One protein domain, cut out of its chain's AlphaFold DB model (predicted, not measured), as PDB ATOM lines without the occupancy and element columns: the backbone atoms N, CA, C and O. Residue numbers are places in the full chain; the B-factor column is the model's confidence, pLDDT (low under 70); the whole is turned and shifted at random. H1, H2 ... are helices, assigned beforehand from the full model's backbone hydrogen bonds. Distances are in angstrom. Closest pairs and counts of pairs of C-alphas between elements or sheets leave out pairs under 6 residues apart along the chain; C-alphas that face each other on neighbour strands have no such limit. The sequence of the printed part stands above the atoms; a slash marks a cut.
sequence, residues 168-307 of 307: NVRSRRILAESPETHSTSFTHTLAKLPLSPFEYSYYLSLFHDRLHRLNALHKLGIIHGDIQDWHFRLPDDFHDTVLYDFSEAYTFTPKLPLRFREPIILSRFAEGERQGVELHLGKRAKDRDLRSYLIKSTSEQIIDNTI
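AT A GLANCE: This is residues 168 to 307 of the 307 residues of an uncharacterized protein of Aspergillus sclerotioniger CBS 115572 (UniProt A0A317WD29). Two long helices, H2 and H4, lie side by side and run opposite ways, with the short H1 packed along H4; the small H3 is on the side away from H1. Residues 294 to 307, of which 294 to 304 belong to H5, stick out as a free arm. The printed part has 140 residues with five named helices, H1 to H5 in chain order, and no named strand: all helix. It is only just loose, close to compact, with a radius of gyration of the C-alphas of 17.6 A, and elongated, spanning 64 by 33 by 26 A.

HOW THE PARTS SIT: H2, residues 197 to 219, touches H4, residues 266 to 287, at a shallow tilt of 23 degrees, opposite ways; their closest C-alphas, of Tyr 203 and Ala 285, are 6.8 A apart. H1, residues 184 to 191, touches residues 278 to 285 of H4 at a shallow tilt of 3 degrees, the same way, closest at C-alphas 186 and 278, 6.2 A. H1 and H2 form a helical hairpin, only just touching with 3 pairs of C-alphas within 8 A, closest at Leu 190 and Tyr 200, 6.6 A. H3, residues 229 to 232, only just touches H4, also with 3 pairs; C-alphas 229 and 280 are closest, 5.8 A. H5, residues 289 to 304, is close to but not clearly touching H4, at a steep tilt of 51 degrees; their closest C-alphas, 284 and 290, are 7.9 A apart. Every O i to N i+4 pair is within hydrogen-bond range in H1, H2, H4 and H5; H3 is too short for one.

IN THESE COORDINATES: H2 measures 32.8 A from C-alpha 197 at (273.034, 190.284, 248.273), H4 31.9 A, H5 22.8 A to C-alpha 304 at (285.329, 163.734, 241.746), H1 10.6 A and H3 6.2 A.

THE WHOLE: The printed part has no cut, and the link from H3 to H4, 33 residues, is long. pLDDT is under 70 at residues 175 to 183 and 301 to 307.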
ATOM      1  N   ASN A 168     295.529 177.029 250.979       82.56
ATOM      2  CA  ASN A 168     294.663 176.168 251.772       82.56
ATOM      3  C   ASN A 168     293.863 177.004 252.779       82.56
ATOM      4  O   ASN A 168     294.257 178.108 253.152       82.56
ATOM      5  N   VAL A 169     292.745 176.455 253.259       79.88
ATOM      6  CA  VAL A 169     291.862 177.154 254.207       79.88
ATOM      7  C   VAL A 169     292.583 177.530 255.507       79.88
ATOM      8  O   VAL A 169     292.332 178.600 256.045       79.88
ATOM      9  N   ARG A 170     293.516 176.697 255.986       82.81
ATOM     10  CA  ARG A 170     294.288 176.937 257.223       82.81
ATOM     11  C   ARG A 170     295.289 178.087 257.098       82.81
ATOM     12  O   ARG A 170     295.738 178.609 258.108       82.81
ATOM     13  N   SER A 171     295.661 178.450 255.877       83.00
ATOM     14  CA  SER A 171     296.556 179.558 255.576       83.00
ATOM     15  C   SER A 171     295.804 180.872 255.409       83.00
ATOM     16  O   SER A 171     296.455 181.910 255.367       83.00
ATOM     17  N   ARG A 172     294.465 180.852 255.336       83.75
ATOM     18  CA  ARG A 172     293.650 182.065 255.238       83.75
ATOM     19  C   ARG A 172     293.735 182.846 256.536       83.75
ATOM     20  O   ARG A 172     293.506 182.309 257.617       83.75
ATOM     21  N   ARG A 173     294.029 184.133 256.408       83.19
ATOM     22  CA  ARG A 173     294.202 185.049 257.532       83.19
ATOM     23  C   ARG A 173     293.070 186.051 257.495       83.19
ATOM     24  O   ARG A 173     293.202 187.152 256.967       83.19
ATOM     25  N   ILE A 174     291.926 185.561 257.954       70.19
ATOM     26  CA  ILE A 174     290.685 186.317 258.068       70.19
ATOM     27  C   ILE A 174     290.655 186.857 259.489       70.19
ATOM     28  O   ILE A 174     290.773 186.078 260.436       70.19
ATOM     29  N   LEU A 175     290.509 188.168 259.642       62.78
ATOM     30  CA  LEU A 175     290.291 188.771 260.949       62.78
ATOM     31  C   LEU A 175     288.839 189.208 261.114       62.78
ATOM     32  O   LEU A 175     288.141 189.507 260.145       62.78
ATOM     33  N   ALA A 176     288.401 189.180 262.371       51.22
ATOM     34  CA  ALA A 176     287.096 189.647 262.798       51.22
ATOM     35  C   ALA A 176     287.033 191.184 262.842       51.22
ATOM     36  O   ALA A 176     288.049 191.874 262.906       51.22
ATOM     37  N   GLU A 177     285.792 191.656 262.784       52.94
ATOM     38  CA  GLU A 177     285.282 193.007 262.551       52.94
ATOM     39  C   GLU A 177     286.032 194.165 263.242       52.94
ATOM     40  O   GLU A 177     286.383 194.113 264.420       52.94
ATOM     41  N   SER A 178     286.220 195.260 262.500       54.00
ATOM     42  CA  SER A 178     286.678 196.561 263.000       54.00
ATOM     43  C   SER A 178     285.851 197.663 262.317       54.00
ATOM     44  O   SER A 178     285.360 197.438 261.208       54.00
ATOM     45  N   PRO A 179     285.617 198.816 262.971       50.41
ATOM     46  CA  PRO A 179     284.415 199.602 262.758       50.41
ATOM     47  C   PRO A 179     284.360 200.245 261.374       50.41
ATOM     48  O   PRO A 179     285.350 200.735 260.826       50.41
ATOM     49  N   GLU A 180     283.132 200.242 260.870       51.41
ATOM     50  CA  GLU A 180     282.618 200.805 259.632       51.41
ATOM     51  C   GLU A 180     283.220 202.171 259.267       51.41
ATOM     52  O   GLU A 180     282.649 203.231 259.509       51.41
ATOM     53  N   THR A 181     284.366 202.166 258.595       55.12
ATOM     54  CA  THR A 181     284.723 203.265 257.694       55.12
ATOM     55  C   THR A 181     284.295 202.843 256.303       55.12
ATOM     56  O   THR A 181     285.075 202.346 255.492       55.12
ATOM     57  N   HIS A 182     282.990 202.968 256.060       56.44
ATOM     58  CA  HIS A 182     282.401 202.719 254.752       56.44
ATOM     59  C   HIS A 182     282.964 203.734 253.761       56.44
ATOM     60  O   HIS A 182     282.665 204.926 253.845       56.44
ATOM     61  N   SER A 183     283.770 203.267 252.807       67.81
ATOM     62  CA  SER A 183     284.049 204.070 251.619       67.81
ATOM     63  C   SER A 183     282.732 204.253 250.862       67.81
ATOM     64  O   SER A 183     282.155 203.301 250.318       67.81
ATOM     65  N   THR A 184     282.211 205.480 250.865       75.31
ATOM     66  CA  THR A 184     280.961 205.822 250.175       75.31
ATOM     67  C   THR A 184     281.095 205.649 248.661       75.31
ATOM     68  O   THR A 184     280.112 205.324 247.995       75.31
ATOM     69  N   SER A 185     282.304 205.783 248.101       85.88
ATOM     70  CA  SER A 185     282.561 205.563 246.673       85.88
ATOM     71  C   SER A 185     282.439 204.092 246.282       85.88
ATOM     72  O   SER A 185     281.793 203.767 245.277       85.88
ATOM     73  N   PHE A 186     283.023 203.184 247.069       89.88
ATOM     74  CA  PHE A 186     283.025 201.761 246.736       89.88
ATOM     75  C   PHE A 186     281.636 201.137 246.889       89.88
ATOM     76  O   PHE A 186     281.170 200.435 245.990       89.88
ATOM     77  N   THR A 187     280.921 201.467 247.967       90.44
ATOM     78  CA  THR A 187     279.530 201.025 248.170       90.44
ATOM     79  C   THR A 187     278.614 201.511 247.042       90.44
ATOM     80  O   THR A 187     277.865 200.718 246.469       90.44
ATOM     81  N   HIS A 188     278.739 202.777 246.627       91.56
ATOM     82  CA  HIS A 188     278.006 203.316 245.478       91.56
ATOM     83  C   HIS A 188     278.356 202.608 244.159       91.56
ATOM     84  O   HIS A 188     277.492 202.428 243.299       91.56
ATOM     85  N   THR A 189     279.611 202.185 243.992       91.50
ATOM     86  CA  THR A 189     280.049 201.412 242.822       91.50
ATOM     87  C   THR A 189     279.410 200.025 242.801       91.50
ATOM     88  O   THR A 189     278.850 199.634 241.778       91.50
ATOM     89  N   LEU A 190     279.428 199.302 243.926       94.06
ATOM     90  CA  LEU A 190     278.815 197.976 244.028       94.06
ATOM     91  C   LEU A 190     277.292 198.027 243.849       94.06
ATOM     92  O   LEU A 190     276.737 197.156 243.184       94.06
ATOM     93  N   ALA A 191     276.625 199.059 244.372       93.19
ATOM     94  CA  ALA A 191     275.174 199.226 244.262       93.19
ATOM     95  C   ALA A 191     274.673 199.379 242.811       93.19
ATOM     96  O   ALA A 191     273.507 199.118 242.529       93.19
ATOM     97  N   LYS A 192     275.543 199.786 241.875       95.00
ATOM     98  CA  LYS A 192     275.217 199.894 240.441       95.00
ATOM     99  C   LYS A 192     275.346 198.574 239.682       95.00
ATOM    100  O   LYS A 192     274.970 198.510 238.512       95.00
ATOM    101  N   LEU A 193     275.929 197.548 240.297       95.62
ATOM    102  CA  LEU A 193     276.183 196.267 239.651       95.62
ATOM    103  C   LEU A 193     275.045 195.277 239.953       95.62
ATOM    104  O   LEU A 193     274.492 195.293 241.052       95.62
ATOM    105  N   PRO A 194     274.705 194.369 239.017       95.12
ATOM    106  CA  PRO A 194     273.653 193.367 239.203       95.12
ATOM    107  C   PRO A 194     274.142 192.184 240.063       95.12
ATOM    108  O   PRO A 194     274.175 191.029 239.618       95.12
ATOM    109  N   LEU A 195     274.580 192.482 241.285       96.12
ATOM    110  CA  LEU A 195     275.098 191.528 242.264       96.12
ATOM    111  C   LEU A 195     273.957 190.963 243.115       96.12
ATOM    112  O   LEU A 195     273.008 191.671 243.447       96.12
ATOM    113  N   SER A 196     274.050 189.688 243.498       95.50
ATOM    114  CA  SER A 196     273.201 189.172 244.575       95.50
ATOM    115  C   SER A 196     273.577 189.826 245.917       95.50
ATOM    116  O   SER A 196     274.709 190.297 246.063       95.50
ATOM    117  N   PRO A 197     272.691 189.803 246.932       94.88
ATOM    118  CA  PRO A 197     273.034 190.284 248.273       94.88
ATOM    119  C   PRO A 197     274.308 189.630 248.829       94.88
ATOM    120  O   PRO A 197     275.152 190.297 249.415       94.88
ATOM    121  N   PHE A 198     274.493 188.335 248.559       94.19
ATOM    122  CA  PHE A 198     275.694 187.602 248.953       94.19
ATOM    123  C   PHE A 198     276.956 188.086 248.220       94.19
ATOM    124  O   PHE A 198     277.979 188.318 248.859       94.19
ATOM    125  N   GLU A 199     276.892 188.271 246.893       95.38
ATOM    126  CA  GLU A 199     278.016 188.809 246.108       95.38
ATOM    127  C   GLU A 199     278.401 190.214 246.608       95.38
ATOM    128  O   GLU A 199     279.582 190.494 246.804       95.38
ATOM    129  N   TYR A 200     277.411 191.074 246.869       95.06
ATOM    130  CA  TYR A 200     277.623 192.418 247.408       95.06
ATOM    131  C   TYR A 200     278.371 192.383 248.751       95.06
ATOM    132  O   TYR A 200     279.424 193.009 248.886       95.06
ATOM    133  N   SER A 201     277.871 191.608 249.723       92.81
ATOM    134  CA  SER A 201     278.500 191.476 251.044       92.81
ATOM    135  C   SER A 201     279.909 190.889 250.965       92.81
ATOM    136  O   SER A 201     280.794 191.334 251.693       92.81
ATOM    137  N   TYR A 202     280.143 189.933 250.061       93.00
ATOM    138  CA  TYR A 202     281.468 189.358 249.846       93.00
ATOM    139  C   TYR A 202     282.484 190.412 249.388       93.00
ATOM    140  O   TYR A 202     283.537 190.550 250.009       93.00
ATOM    141  N   TYR A 203     282.183 191.179 248.332       94.44
ATOM    142  CA  TYR A 203     283.129 192.182 247.825       94.44
ATOM    143  C   TYR A 203     283.343 193.326 248.813       94.44
ATOM    144  O   TYR A 203     284.458 193.838 248.907       94.44
ATOM    145  N   LEU A 204     282.308 193.706 249.567       91.94
ATOM    146  CA  LEU A 204     282.437 194.712 250.616       91.94
ATOM    147  C   LEU A 204     283.351 194.223 251.749       91.94
ATOM    148  O   LEU A 204     284.286 194.924 252.127       91.94
ATOM    149  N   SER A 205     283.148 192.996 252.235       90.19
ATOM    150  CA  SER A 205     284.020 192.384 253.247       90.19
ATOM    151  C   SER A 205     285.470 192.285 252.763       90.19
ATOM    152  O   SER A 205     286.393 192.659 253.486       90.19
ATOM    153  N   LEU A 206     285.670 191.863 251.512       91.56
ATOM    154  CA  LEU A 206     286.990 191.771 250.894       91.56
ATOM    155  C   LEU A 206     287.680 193.138 250.790       91.56
ATOM    156  O   LEU A 206     288.883 193.250 251.014       91.56
ATOM    157  N   PHE A 207     286.923 194.188 250.472       92.38
ATOM    158  CA  PHE A 207     287.431 195.554 250.435       92.38
ATOM    159  C   PHE A 207     287.946 196.007 251.798       92.38
ATOM    160  O   PHE A 207     289.089 196.456 251.893       92.38
ATOM    161  N   HIS A 208     287.152 195.820 252.853       90.06
ATOM    162  CA  HIS A 208     287.571 196.164 254.209       90.06
ATOM    163  C   HIS A 208     288.817 195.384 254.644       90.06
ATOM    164  O   HIS A 208     289.767 195.995 255.131       90.06
ATOM    165  N   ASP A 209     288.874 194.071 254.393       90.12
ATOM    166  CA  ASP A 209     290.043 193.247 254.730       90.12
ATOM    167  C   ASP A 209     291.329 193.760 254.055       90.12
ATOM    168  O   ASP A 209     292.352 193.966 254.714       90.12
ATOM    169  N   ARG A 210     291.277 194.073 252.753       93.06
ATOM    170  CA  ARG A 210     292.426 194.650 252.033       93.06
ATOM    171  C   ARG A 210     292.835 196.012 252.585       93.06
ATOM    172  O   ARG A 210     294.032 196.277 252.720       93.06
ATOM    173  N   LEU A 211     291.868 196.862 252.932       92.00
ATOM    174  CA  LEU A 211     292.151 198.162 253.537       92.00
ATOM    175  C   LEU A 211     292.789 198.037 254.920       92.00
ATOM    176  O   LEU A 211     293.679 198.822 255.234       92.00
ATOM    177  N   HIS A 212     292.395 197.058 255.733       89.88
ATOM    178  CA  HIS A 212     293.033 196.820 257.029       89.88
ATOM    179  C   HIS A 212     294.514 196.477 256.878       89.88
ATOM    180  O   HIS A 212     295.348 197.063 257.570       89.88
ATOM    181  N   ARG A 213     294.854 195.616 255.913       92.81
ATOM    182  CA  ARG A 213     296.248 195.259 255.603       92.81
ATOM    183  C   ARG A 213     297.065 196.473 255.157       92.81
ATOM    184  O   ARG A 213     298.193 196.653 255.610       92.81
ATOM    185  N   LEU A 214     296.490 197.332 254.310       94.50
ATOM    186  CA  LEU A 214     297.139 198.577 253.884       94.50
ATOM    187  C   LEU A 214     297.300 199.573 255.027       94.50
ATOM    188  O   LEU A 214     298.377 200.129 255.207       94.50
ATOM    189  N   ASN A 215     296.260 199.770 255.831       92.06
ATOM    190  CA  ASN A 215     296.318 200.680 256.966       92.06
ATOM    191  C   ASN A 215     297.380 200.228 257.980       92.06
ATOM    192  O   ASN A 215     298.084 201.079 258.517       92.06
ATOM    193  N   ALA A 216     297.545 198.919 258.203       92.75
ATOM    194  CA  ALA A 216     298.632 198.386 259.024       92.75
ATOM    195  C   ALA A 216     300.017 198.762 258.460       92.75
ATOM    196  O   ALA A 216     300.876 199.211 259.213       92.75
ATOM    197  N   LEU A 217     300.228 198.696 257.136       94.62
ATOM    198  CA  LEU A 217     301.469 199.191 256.513       94.62
ATOM    199  C   LEU A 217     301.649 200.702 256.676       94.62
ATOM    200  O   LEU A 217     302.738 201.164 257.020       94.62
ATOM    201  N   HIS A 218     300.594 201.486 256.453       93.88
ATOM    202  CA  HIS A 218     300.668 202.946 256.522       93.88
ATOM    203  C   HIS A 218     300.964 203.438 257.937       93.88
ATOM    204  O   HIS A 218     301.747 204.373 258.091       93.88
ATOM    205  N   LYS A 219     300.415 202.789 258.973       91.56
ATOM    206  CA  LYS A 219     300.762 203.064 260.381       91.56
ATOM    207  C   LYS A 219     302.262 202.906 260.645       91.56
ATOM    208  O   LYS A 219     302.813 203.633 261.464       91.56
ATOM    209  N   LEU A 220     302.923 202.008 259.913       92.00
ATOM    210  CA  LEU A 220     304.369 201.776 259.959       92.00
ATOM    211  C   LEU A 220     305.165 202.715 259.037       92.00
ATOM    212  O   LEU A 220     306.365 202.547 258.852       92.00
ATOM    213  N   GLY A 221     304.519 203.695 258.399       92.81
ATOM    214  CA  GLY A 221     305.171 204.560 257.417       92.81
ATOM    215  C   GLY A 221     305.672 203.802 256.182       92.81
ATOM    216  O   GLY A 221     306.614 204.257 255.529       92.81
ATOM    217  N   ILE A 222     305.077 202.648 255.863       95.06
ATOM    218  CA  ILE A 222     305.389 201.866 254.666       95.06
ATOM    219  C   ILE A 222     304.315 202.125 253.610       95.06
ATOM    220  O   ILE A 222     303.132 201.936 253.865       95.06
ATOM    221  N   ILE A 223     304.737 202.518 252.412       95.69
ATOM    222  CA  ILE A 223     303.920 202.541 251.193       95.69
ATOM    223  C   ILE A 223     304.291 201.305 250.380       95.69
ATOM    224  O   ILE A 223     305.480 201.074 250.159       95.69
ATOM    225  N   HIS A 224     303.320 200.525 249.916       97.06
ATOM    226  CA  HIS A 224     303.593 199.352 249.083       97.06
ATOM    227  C   HIS A 224     304.127 199.746 247.699       97.06
ATOM    228  O   HIS A 224     305.044 199.114 247.188       97.06
ATOM    229  N   GLY A 225     303.603 200.823 247.111       93.94
ATOM    230  CA  GLY A 225     304.134 201.471 245.906       93.94
ATOM    231  C   GLY A 225     303.615 200.923 244.573       93.94
ATOM    232  O   GLY A 225     303.705 201.616 243.562       93.94
ATOM    233  N   ASP A 226     303.038 199.725 244.566       95.00
ATOM    234  CA  ASP A 226     302.555 199.040 243.364       95.00
ATOM    235  C   ASP A 226     301.408 198.067 243.677       95.00
ATOM    236  O   ASP A 226     301.408 196.920 243.247       95.00
ATOM    237  N   ILE A 227     300.397 198.504 244.432       94.25
ATOM    238  CA  ILE A 227     299.262 197.641 244.788       94.25
ATOM    239  C   ILE A 227     298.571 197.059 243.553       94.25
ATOM    240  O   ILE A 227     298.109 197.788 242.677       94.25
ATOM    241  N   GLN A 228     298.469 195.729 243.525       93.06
ATOM    242  CA  GLN A 228     297.801 194.942 242.494       93.06
ATOM    243  C   GLN A 228     296.918 193.885 243.146       93.06
ATOM    244  O   GLN A 228     297.149 193.463 244.279       93.06
ATOM    245  N   ASP A 229     295.914 193.413 242.413       91.19
ATOM    246  CA  ASP A 229     294.972 192.414 242.920       91.19
ATOM    247  C   ASP A 229     295.649 191.110 243.387       91.19
ATOM    248  O   ASP A 229     295.261 190.531 244.402       91.19
ATOM    249  N   TRP A 230     296.688 190.663 242.678       90.38
ATOM    250  CA  TRP A 230     297.428 189.446 243.019       90.38
ATOM    251  C   TRP A 230     298.351 189.605 244.234       90.38
ATOM    252  O   TRP A 230     298.773 188.594 244.776       90.38
ATOM    253  N   HIS A 231     298.632 190.819 244.723       93.56
ATOM    254  CA  HIS A 231     299.450 191.014 245.932       93.56
ATOM    255  C   HIS A 231     298.722 190.618 247.226       93.56
ATOM    256  O   HIS A 231     299.355 190.514 248.271       93.56
ATOM    257  N   PHE A 232     297.409 190.365 247.168       92.81
ATOM    258  CA  PHE A 232     296.612 189.937 248.324       92.81
ATOM    259  C   PHE A 232     296.349 188.427 248.380       92.81
ATOM    260  O   PHE A 232     295.878 187.921 249.402       92.81
ATOM    261  N   ARG A 233     296.629 187.698 247.293       88.62
ATOM    262  CA  ARG A 233     296.288 186.279 247.122       88.62
ATOM    263  C   ARG A 233     297.443 185.493 246.522       88.62
ATOM    264  O   ARG A 233     298.215 186.015 245.720       88.62
ATOM    265  N   LEU A 234     297.574 184.232 246.911       86.62
ATOM    266  CA  LEU A 234     298.604 183.370 246.339       86.62
ATOM    267  C   LEU A 234     298.303 183.057 244.866       86.62
ATOM    268  O   LEU A 234     297.137 183.043 244.466       86.62
ATOM    269  N   PRO A 235     299.333 182.762 244.051       81.81
ATOM    270  CA  PRO A 235     299.120 182.219 242.717       81.81
ATOM    271  C   PRO A 235     298.217 180.984 242.766       81.81
ATOM    272  O   PRO A 235     298.385 180.129 243.639       81.81
ATOM    273  N   ASP A 236     297.292 180.890 241.814       78.94
ATOM    274  CA  ASP A 236     296.282 179.829 241.711       78.94
ATOM    275  C   ASP A 236     295.243 179.791 242.865       78.94
ATOM    276  O   ASP A 236     294.407 178.889 242.882       78.94
ATOM    277  N   ASP A 237     295.238 180.756 243.799       86.44
ATOM    278  CA  ASP A 237     294.208 180.875 244.847       86.44
ATOM    279  C   ASP A 237     293.176 181.960 244.506       86.44
ATOM    280  O   ASP A 237     293.488 183.019 243.952       86.44
ATOM    281  N   PHE A 238     291.919 181.703 244.859       88.75
ATOM    282  CA  PHE A 238     290.833 182.667 244.703       88.75
ATOM    283  C   PHE A 238     290.751 183.636 245.886       88.75
ATOM    284  O   PHE A 238     290.381 184.805 245.714       88.75
ATOM    285  N   HIS A 239     291.079 183.145 247.081       89.00
ATOM    286  CA  HIS A 239     290.894 183.880 248.321       89.00
ATOM    287  C   HIS A 239     292.144 184.666 248.700       89.00
ATOM    288  O   HIS A 239     293.277 184.220 248.518       89.00
ATOM    289  N   ASP A 240     291.919 185.834 249.289       90.38
ATOM    290  CA  ASP A 240     292.996 186.607 249.879       90.38
ATOM    291  C   ASP A 240     293.621 185.838 251.054       90.38
ATOM    292  O   ASP A 240     292.951 185.111 251.791       90.38
ATOM    293  N   THR A 241     294.937 185.972 251.201       89.38
ATOM    294  CA  THR A 241     295.717 185.250 252.212       89.38
ATOM    295  C   THR A 241     296.577 186.201 253.036       89.38
ATOM    296  O   THR A 241     296.450 186.244 254.252       89.38
ATOM    297  N   VAL A 242     297.427 186.980 252.371       91.62
ATOM    298  CA  VAL A 242     298.355 187.956 252.962       91.62
ATOM    299  C   VAL A 242     298.604 189.075 251.962       91.62
ATOM    300  O   VAL A 242     298.401 188.868 250.768       91.62
ATOM    301  N   LEU A 243     299.079 190.226 252.427       94.75
ATOM    302  CA  LEU A 243     299.671 191.246 251.567       94.75
ATOM    303  C   LEU A 243     301.179 190.988 251.430       94.75
ATOM    304  O   LEU A 243     301.886 190.893 252.434       94.75
ATOM    305  N   TYR A 244     301.668 190.833 250.200       94.06
ATOM    306  CA  TYR A 244     303.068 190.505 249.912       94.06
ATOM    307  C   TYR A 244     303.580 191.202 248.645       94.06
ATOM    308  O   TYR A 244     302.799 191.761 247.886       94.06
ATOM    309  N   ASP A 245     304.890 191.067 248.403       94.75
ATOM    310  CA  ASP A 245     305.651 191.707 247.317       94.75
ATOM    311  C   ASP A 245     305.972 193.188 247.567       94.75
ATOM    312  O   ASP A 245     305.502 194.083 246.882       94.75
ATOM    313  N   PHE A 246     306.868 193.452 248.520       96.94
ATOM    314  CA  PHE A 246     307.314 194.817 248.835       96.94
ATOM    315  C   PHE A 246     308.494 195.291 247.973       96.94
ATOM    316  O   PHE A 246     309.295 196.121 248.407       96.94
ATOM    317  N   SER A 247     308.640 194.762 246.755       95.19
ATOM    318  CA  SER A 247     309.792 195.067 245.894       95.19
ATOM    319  C   SER A 247     309.821 196.522 245.404       95.19
ATOM    320  O   SER A 247     310.900 197.082 245.181       95.19
ATOM    321  N   GLU A 248     308.659 197.176 245.311       95.31
ATOM    322  CA  GLU A 248     308.529 198.601 244.976       95.31
ATOM    323  C   GLU A 248     308.246 199.500 246.194       95.31
ATOM    324  O   GLU A 248     308.127 200.726 246.061       95.31
ATOM    325  N   ALA A 249     308.242 198.918 247.397       95.56
ATOM    326  CA  ALA A 249     307.855 199.621 248.606       95.56
ATOM    327  C   ALA A 249     308.756 200.818 248.938       95.56
ATOM    328  O   ALA A 249     309.953 200.905 248.619       95.56
ATOM    329  N   TYR A 250     308.153 201.782 249.620       93.81
ATOM    330  CA  TYR A 250     308.848 202.828 250.343       93.81
ATOM    331  C   TYR A 250     308.621 202.633 251.833       93.81
ATOM    332  O   TYR A 250     307.521 202.848 252.321       93.81
ATOM    333  N   THR A 251     309.672 202.276 252.557       93.44
ATOM    334  CA  THR A 251     309.689 202.356 254.017       93.44
ATOM    335  C   THR A 251     310.257 203.708 254.413       93.44
ATOM    336  O   THR A 251     311.334 204.077 253.936       93.44
ATOM    337  N   PHE A 252     309.534 204.435 255.261       91.50
ATOM    338  CA  PHE A 252     309.913 205.773 255.693       91.50
ATOM    339  C   PHE A 252     311.360 205.851 256.206       91.50
ATOM    340  O   PHE A 252     311.806 205.032 257.012       91.50
ATOM    341  N   THR A 253     312.068 206.893 255.770       87.19
ATOM    342  CA  THR A 253     313.359 207.309 256.324       87.19
ATOM    343  C   THR A 253     313.360 208.816 256.595       87.19
ATOM    344  O   THR A 253     312.759 209.552 255.811       87.19
ATOM    345  N   PRO A 254     314.093 209.312 257.614       84.81
ATOM    346  CA  PRO A 254     314.214 210.753 257.886       84.81
ATOM    347  C   PRO A 254     314.872 211.559 256.755       84.81
ATOM    348  O   PRO A 254     314.685 212.771 256.655       84.81
ATOM    349  N   LYS A 255     315.627 210.895 255.872       86.31
ATOM    350  CA  LYS A 255     316.148 211.479 254.632       86.31
ATOM    351  C   LYS A 255     315.056 211.490 253.559       86.31
ATOM    352  O   LYS A 255     314.427 210.459 253.326       86.31
ATOM    353  N   LEU A 256     314.869 212.634 252.893       87.56
ATOM    354  CA  LEU A 256     313.955 212.748 251.754       87.56
ATOM    355  C   LEU A 256     314.440 211.837 250.604       87.56
ATOM    356  O   LEU A 256     315.580 212.004 250.160       87.56
ATOM    357  N   PRO A 257     313.603 210.907 250.113       88.31
ATOM    358  CA  PRO A 257     313.963 210.006 249.020       88.31
ATOM    359  C   PRO A 257     314.243 210.728 247.699       88.31
ATOM    360  O   PRO A 257     313.501 211.626 247.308       88.31
ATOM    361  N   LEU A 258     315.221 210.244 246.933       89.62
ATOM    362  CA  LEU A 258     315.566 210.705 245.582       89.62
ATOM    363  C   LEU A 258     314.399 210.642 244.589       89.62
ATOM    364  O   LEU A 258     314.355 211.419 243.633       89.62
ATOM    365  N   ARG A 259     313.461 209.706 244.787       83.88
ATOM    366  CA  ARG A 259     312.241 209.599 243.963       83.88
ATOM    367  C   ARG A 259     311.269 210.764 244.158       83.88
ATOM    368  O   ARG A 259     310.396 210.957 243.314       83.88
ATOM    369  N   PHE A 260     311.404 211.530 245.238       83.81
ATOM    370  CA  PHE A 260     310.531 212.655 245.547       83.81
ATOM    371  C   PHE A 260     311.283 213.966 245.336       83.81
ATOM    372  O   PHE A 260     312.333 214.212 245.922       83.81
ATOM    373  N   ARG A 261     310.740 214.828 244.472       77.00
ATOM    374  CA  ARG A 261     311.281 216.182 244.273       77.00
ATOM    375  C   ARG A 261     310.917 217.118 245.416       77.00
ATOM    376  O   ARG A 261     311.648 218.060 245.689       77.00
ATOM    377  N   GLU A 262     309.788 216.838 246.052       84.25
ATOM    378  CA  GLU A 262     309.223 217.613 247.143       84.25
ATOM    379  C   GLU A 262     308.650 216.654 248.195       84.25
ATOM    380  O   GLU A 262     308.231 215.544 247.844       84.25
ATOM    381  N   PRO A 263     308.621 217.061 249.473       86.38
ATOM    382  CA  PRO A 263     307.919 216.343 250.526       86.38
ATOM    383  C   PRO A 263     306.447 216.066 250.181       86.38
ATOM    384  O   PRO A 263     305.703 216.970 249.808       86.38
ATOM    385  N   ILE A 264     306.008 214.819 250.348       88.62
ATOM    386  CA  ILE A 264     304.613 214.396 250.179       88.62
ATOM    387  C   ILE A 264     304.100 213.779 251.482       88.62
ATOM    388  O   ILE A 264     304.785 212.968 252.096       88.62
ATOM    389  N   ILE A 265     302.876 214.131 251.876       92.06
ATOM    390  CA  ILE A 265     302.203 213.582 253.060       92.06
ATOM    391  C   ILE A 265     301.795 212.111 252.847       92.06
ATOM    392  O   ILE A 265     301.301 211.744 251.776       92.06
ATOM    393  N   LEU A 266     301.933 211.273 253.878       91.94
ATOM    394  CA  LEU A 266     301.572 209.848 253.874       91.94
ATOM    395  C   LEU A 266     300.125 209.616 253.426       91.94
ATOM    396  O   LEU A 266     299.868 208.728 252.617       91.94
ATOM    397  N   SER A 267     299.180 210.445 253.881       90.88
ATOM    398  CA  SER A 267     297.761 210.271 253.545       90.88
ATOM    399  C   SER A 267     297.484 210.364 252.042       90.88
ATOM    400  O   SER A 267     296.540 209.746 251.564       90.88
ATOM    401  N   ARG A 268     298.314 211.088 251.278       92.12
ATOM    402  CA  ARG A 268     298.182 211.169 249.818       92.12
ATOM    403  C   ARG A 268     298.603 209.866 249.139       92.12
ATOM    404  O   ARG A 268     297.968 209.459 248.171       92.12
ATOM    405  N   PHE A 269     299.649 209.210 249.641       91.50
ATOM    406  CA  PHE A 269     300.039 207.882 249.163       91.50
ATOM    407  C   PHE A 269     299.006 206.829 249.557       91.50
ATOM    408  O   PHE A 269     298.592 206.038 248.713       91.50
ATOM    409  N   ALA A 270     298.552 206.872 250.811       92.31
ATOM    410  CA  ALA A 270     297.535 205.966 251.321       92.31
ATOM    411  C   ALA A 270     296.247 206.033 250.490       92.31
ATOM    412  O   ALA A 270     295.695 204.999 250.129       92.31
ATOM    413  N   GLU A 271     295.807 207.240 250.129       92.69
ATOM    414  CA  GLU A 271     294.643 207.445 249.267       92.69
ATOM    415  C   GLU A 271     294.823 206.820 247.876       92.69
ATOM    416  O   GLU A 271     293.933 206.125 247.391       92.69
ATOM    417  N   GLY A 272     295.995 206.981 247.256       93.31
ATOM    418  CA  GLY A 272     296.286 206.350 245.966       93.31
ATOM    419  C   GLY A 272     296.232 204.817 246.020       93.31
ATOM    420  O   GLY A 272     295.681 204.183 245.121       93.31
ATOM    421  N   GLU A 273     296.750 204.206 247.088       95.56
ATOM    422  CA  GLU A 273     296.688 202.749 247.270       95.56
ATOM    423  C   GLU A 273     295.265 202.254 247.552       95.56
ATOM    424  O   GLU A 273     294.864 201.219 247.013       95.56
ATOM    425  N   ARG A 274     294.470 203.016 248.317       94.12
ATOM    426  CA  ARG A 274     293.039 202.743 248.538       94.12
ATOM    427  C   ARG A 274     292.260 202.757 247.229       94.12
ATOM    428  O   ARG A 274     291.558 201.792 246.937       94.12
ATOM    429  N   GLN A 275     292.448 203.786 246.404       93.56
ATOM    430  CA  GLN A 275     291.837 203.877 245.073       93.56
ATOM    431  C   GLN A 275     292.254 202.707 244.172       93.56
ATOM    432  O   GLN A 275     291.434 202.170 243.427       93.56
ATOM    433  N   GLY A 276     293.511 202.260 244.271       94.25
ATOM    434  CA  GLY A 276     293.982 201.051 243.596       94.25
ATOM    435  C   GLY A 276     293.209 199.798 244.020       94.25
ATOM    436  O   GLY A 276     292.795 199.011 243.168       94.25
ATOM    437  N   VAL A 277     292.961 199.613 245.320       95.06
ATOM    438  CA  VAL A 277     292.132 198.503 245.824       95.06
ATOM    439  C   VAL A 277     290.689 198.613 245.330       95.06
ATOM    440  O   VAL A 277     290.154 197.614 244.842       95.06
ATOM    441  N   GLU A 278     290.080 199.802 245.398       94.69
ATOM    442  CA  GLU A 278     288.718 200.049 244.891       94.69
ATOM    443  C   GLU A 278     288.595 199.663 243.415       94.69
ATOM    444  O   GLU A 278     287.671 198.942 243.035       94.69
ATOM    445  N   LEU A 279     289.556 200.079 242.587       94.62
ATOM    446  CA  LEU A 279     289.577 199.776 241.159       94.62
ATOM    447  C   LEU A 279     289.661 198.265 240.897       94.62
ATOM    448  O   LEU A 279     288.894 197.725 240.095       94.62
ATOM    449  N   HIS A 280     290.582 197.572 241.572       94.81
ATOM    450  CA  HIS A 280     290.788 196.136 241.382       94.81
ATOM    451  C   HIS A 280     289.586 195.308 241.840       94.81
ATOM    452  O   HIS A 280     289.154 194.405 241.120       94.81
ATOM    453  N   LEU A 281     289.005 195.626 242.998       94.75
ATOM    454  CA  LEU A 281     287.818 194.926 243.484       94.75
ATOM    455  C   LEU A 281     286.563 195.288 242.693       94.75
ATOM    456  O   LEU A 281     285.752 194.408 242.416       94.75
ATOM    457  N   GLY A 282     286.428 196.540 242.256       95.00
ATOM    458  CA  GLY A 282     285.353 196.957 241.359       95.00
ATOM    459  C   GLY A 282     285.385 196.173 240.046       95.00
ATOM    460  O   GLY A 282     284.340 195.734 239.562       95.00
ATOM    461  N   LYS A 283     286.583 195.911 239.507       95.94
ATOM    462  CA  LYS A 283     286.760 195.031 238.346       95.94
ATOM    463  C   LYS A 283     286.329 193.592 238.647       95.94
ATOM    464  O   LYS A 283     285.523 193.056 237.895       95.94
ATOM    465  N   ARG A 284     286.781 192.996 239.757       95.62
ATOM    466  CA  ARG A 284     286.362 191.639 240.172       95.62
ATOM    467  C   ARG A 284     284.841 191.515 240.308       95.62
ATOM    468  O   ARG A 284     284.249 190.576 239.782       95.62
ATOM    469  N   ALA A 285     284.208 192.506 240.935       96.31
ATOM    470  CA  ALA A 285     282.760 192.570 241.092       96.31
ATOM    471  C   ALA A 285     282.030 192.679 239.747       96.31
ATOM    472  O   ALA A 285     281.058 191.959 239.515       96.31
ATOM    473  N   LYS A 286     282.522 193.530 238.838       96.44
ATOM    474  CA  LYS A 286     281.978 193.672 237.479       96.44
ATOM    475  C   LYS A 286     282.102 192.377 236.674       96.44
ATOM    476  O   LYS A 286     281.153 191.999 235.991       96.44
ATOM    477  N   ASP A 287     283.238 191.695 236.798       96.06
ATOM    478  CA  ASP A 287     283.521 190.418 236.136       96.06
ATOM    479  C   ASP A 287     282.798 189.237 236.814       96.06
ATOM    480  O   ASP A 287     282.758 188.131 236.273       96.06
ATOM    481  N   ARG A 288     282.188 189.469 237.987       94.69
ATOM    482  CA  ARG A 288     281.481 188.470 238.804       94.69
ATOM    483  C   ARG A 288     282.340 187.239 239.064       94.69
ATOM    484  O   ARG A 288     281.891 186.094 238.929       94.69
ATOM    485  N   ASP A 289     283.595 187.479 239.420       94.94
ATOM    486  CA  ASP A 289     284.586 186.419 239.542       94.94
ATOM    487  C   ASP A 289     284.232 185.414 240.648       94.94
ATOM    488  O   ASP A 289     284.445 184.219 240.458       94.94
ATOM    489  N   LEU A 290     283.584 185.856 241.735       95.00
ATOM    490  CA  LEU A 290     283.056 184.978 242.782       95.00
ATOM    491  C   LEU A 290     282.063 183.962 242.230       95.00
ATOM    492  O   LEU A 290     282.182 182.771 242.503       95.00
ATOM    493  N   ARG A 291     281.086 184.411 241.443       94.25
ATOM    494  CA  ARG A 291     280.091 183.518 240.844       94.25
ATOM    495  C   ARG A 291     280.757 182.505 239.923       94.25
ATOM    496  O   ARG A 291     280.453 181.319 240.003       94.25
ATOM    497  N   SER A 292     281.674 182.975 239.083       94.25
ATOM    498  CA  SER A 292     282.429 182.122 238.164       94.25
ATOM    499  C   SER A 292     283.257 181.075 238.915       94.25
ATOM    500  O   SER A 292     283.254 179.903 238.546       94.25
ATOM    501  N   TYR A 293     283.910 181.482 240.005       92.69
ATOM    502  CA  TYR A 293     284.656 180.594 240.887       92.69
ATOM    503  C   TYR A 293     283.753 179.537 241.530       92.69
ATOM    504  O   TYR A 293     284.045 178.351 241.415       92.69
ATOM    505  N   LEU A 294     282.624 179.937 242.125       92.56
ATOM    506  CA  LEU A 294     281.693 179.010 242.774       92.56
ATOM    507  C   LEU A 294     281.126 177.973 241.794       92.56
ATOM    508  O   LEU A 294     281.132 176.787 242.105       92.56
ATOM    509  N   ILE A 295     280.709 178.392 240.591       92.31
ATOM    510  CA  ILE A 295     280.219 177.473 239.545       92.31
ATOM    511  C   ILE A 295     281.290 176.435 239.192       92.31
ATOM    512  O   ILE A 295     280.995 175.240 239.101       92.31
ATOM    513  N   LYS A 296     282.538 176.883 239.014       90.62
ATOM    514  CA  LYS A 296     283.661 176.002 238.690       90.62
ATOM    515  C   LYS A 296     283.940 175.013 239.824       90.62
ATOM    516  O   LYS A 296     284.001 173.815 239.570       90.62
ATOM    517  N   SER A 297     284.036 175.490 241.064       85.19
ATOM    518  CA  SER A 297     284.321 174.648 242.231       85.19
ATOM    519  C   SER A 297     283.239 173.598 242.493       85.19
ATOM    520  O   SER A 297     283.562 172.467 242.846       85.19
ATOM    521  N   THR A 298     281.959 173.929 242.297       81.31
ATOM    522  CA  THR A 298     280.867 172.951 242.436       81.31
ATOM    523  C   THR A 298     280.895 171.910 241.315       81.31
ATOM    524  O   THR A 298     280.632 170.738 241.564       81.31
ATOM    525  N   SER A 299     281.254 172.309 240.093       74.69
ATOM    526  CA  SER A 299     281.348 171.389 238.950       74.69
ATOM    527  C   SER A 299     282.494 170.385 239.110       74.69
ATOM    528  O   SER A 299     282.318 169.207 238.814       74.69
ATOM    529  N   GLU A 300     283.645 170.821 239.629       70.69
ATOM    530  CA  GLU A 300     284.790 169.945 239.924       70.69
ATOM    531  C   GLU A 300     284.455 168.922 241.030       70.69
ATOM    532  O   GLU A 300     284.773 167.745 240.894       70.69
ATOM    533  N   GLN A 301     283.706 169.323 242.066       61.12
ATOM    534  CA  GLN A 301     283.254 168.408 243.127       61.12
ATOM    535  C   GLN A 301     282.249 167.345 242.656       61.12
ATOM    536  O   GLN A 301     282.169 166.273 243.252       61.12
ATOM    537  N   ILE A 302     281.457 167.619 241.618       56.56
ATOM    538  CA  ILE A 302     280.510 166.637 241.064       56.56
ATOM    539  C   ILE A 302     281.255 165.556 240.264       56.56
ATOM    540  O   ILE A 302     280.865 164.388 240.297       56.56
ATOM    541  N   ILE A 303     282.350 165.921 239.593       52.53
ATOM    542  CA  ILE A 303     283.170 164.994 238.797       52.53
ATOM    543  C   ILE A 303     283.993 164.065 239.704       52.53
ATOM    544  O   ILE A 303     284.047 162.866 239.449       52.53
ATOM    545  N   ASP A 304     284.556 164.568 240.807       45.09
ATOM    546  CA  ASP A 304     285.329 163.734 241.746       45.09
ATOM    547  C   ASP A 304     284.460 162.758 242.565       45.09
ATOM    548  O   ASP A 304     284.959 161.747 243.048       45.09
ATOM    549  N   ASN A 305     283.155 163.021 242.699       45.09
ATOM    550  CA  ASN A 305     282.209 162.145 243.407       45.09
ATOM    551  C   ASN A 305     281.494 161.130 242.490       45.09
ATOM    552  O   ASN A 305     280.566 160.454 242.934       45.09
ATOM    553  N   THR A 306     281.879 161.042 241.211       43.25
ATOM    554  CA  THR A 306     281.293 160.112 240.223       43.25
ATOM    555  C   THR A 306     282.263 159.022 239.739       43.25
ATOM    556  O   THR A 306     281.996 158.387 238.718       43.25
ATOM    557  N   ILE A 307     283.343 158.753 240.489       38.03
ATOM    558  CA  ILE A 307     284.282 157.634 240.268       38.03
ATOM    559  C   ILE A 307     284.264 156.684 241.465       38.03
ATOM    560  O   ILE A 307     284.390 157.173 242.608       38.03
TER     561      ILE A 307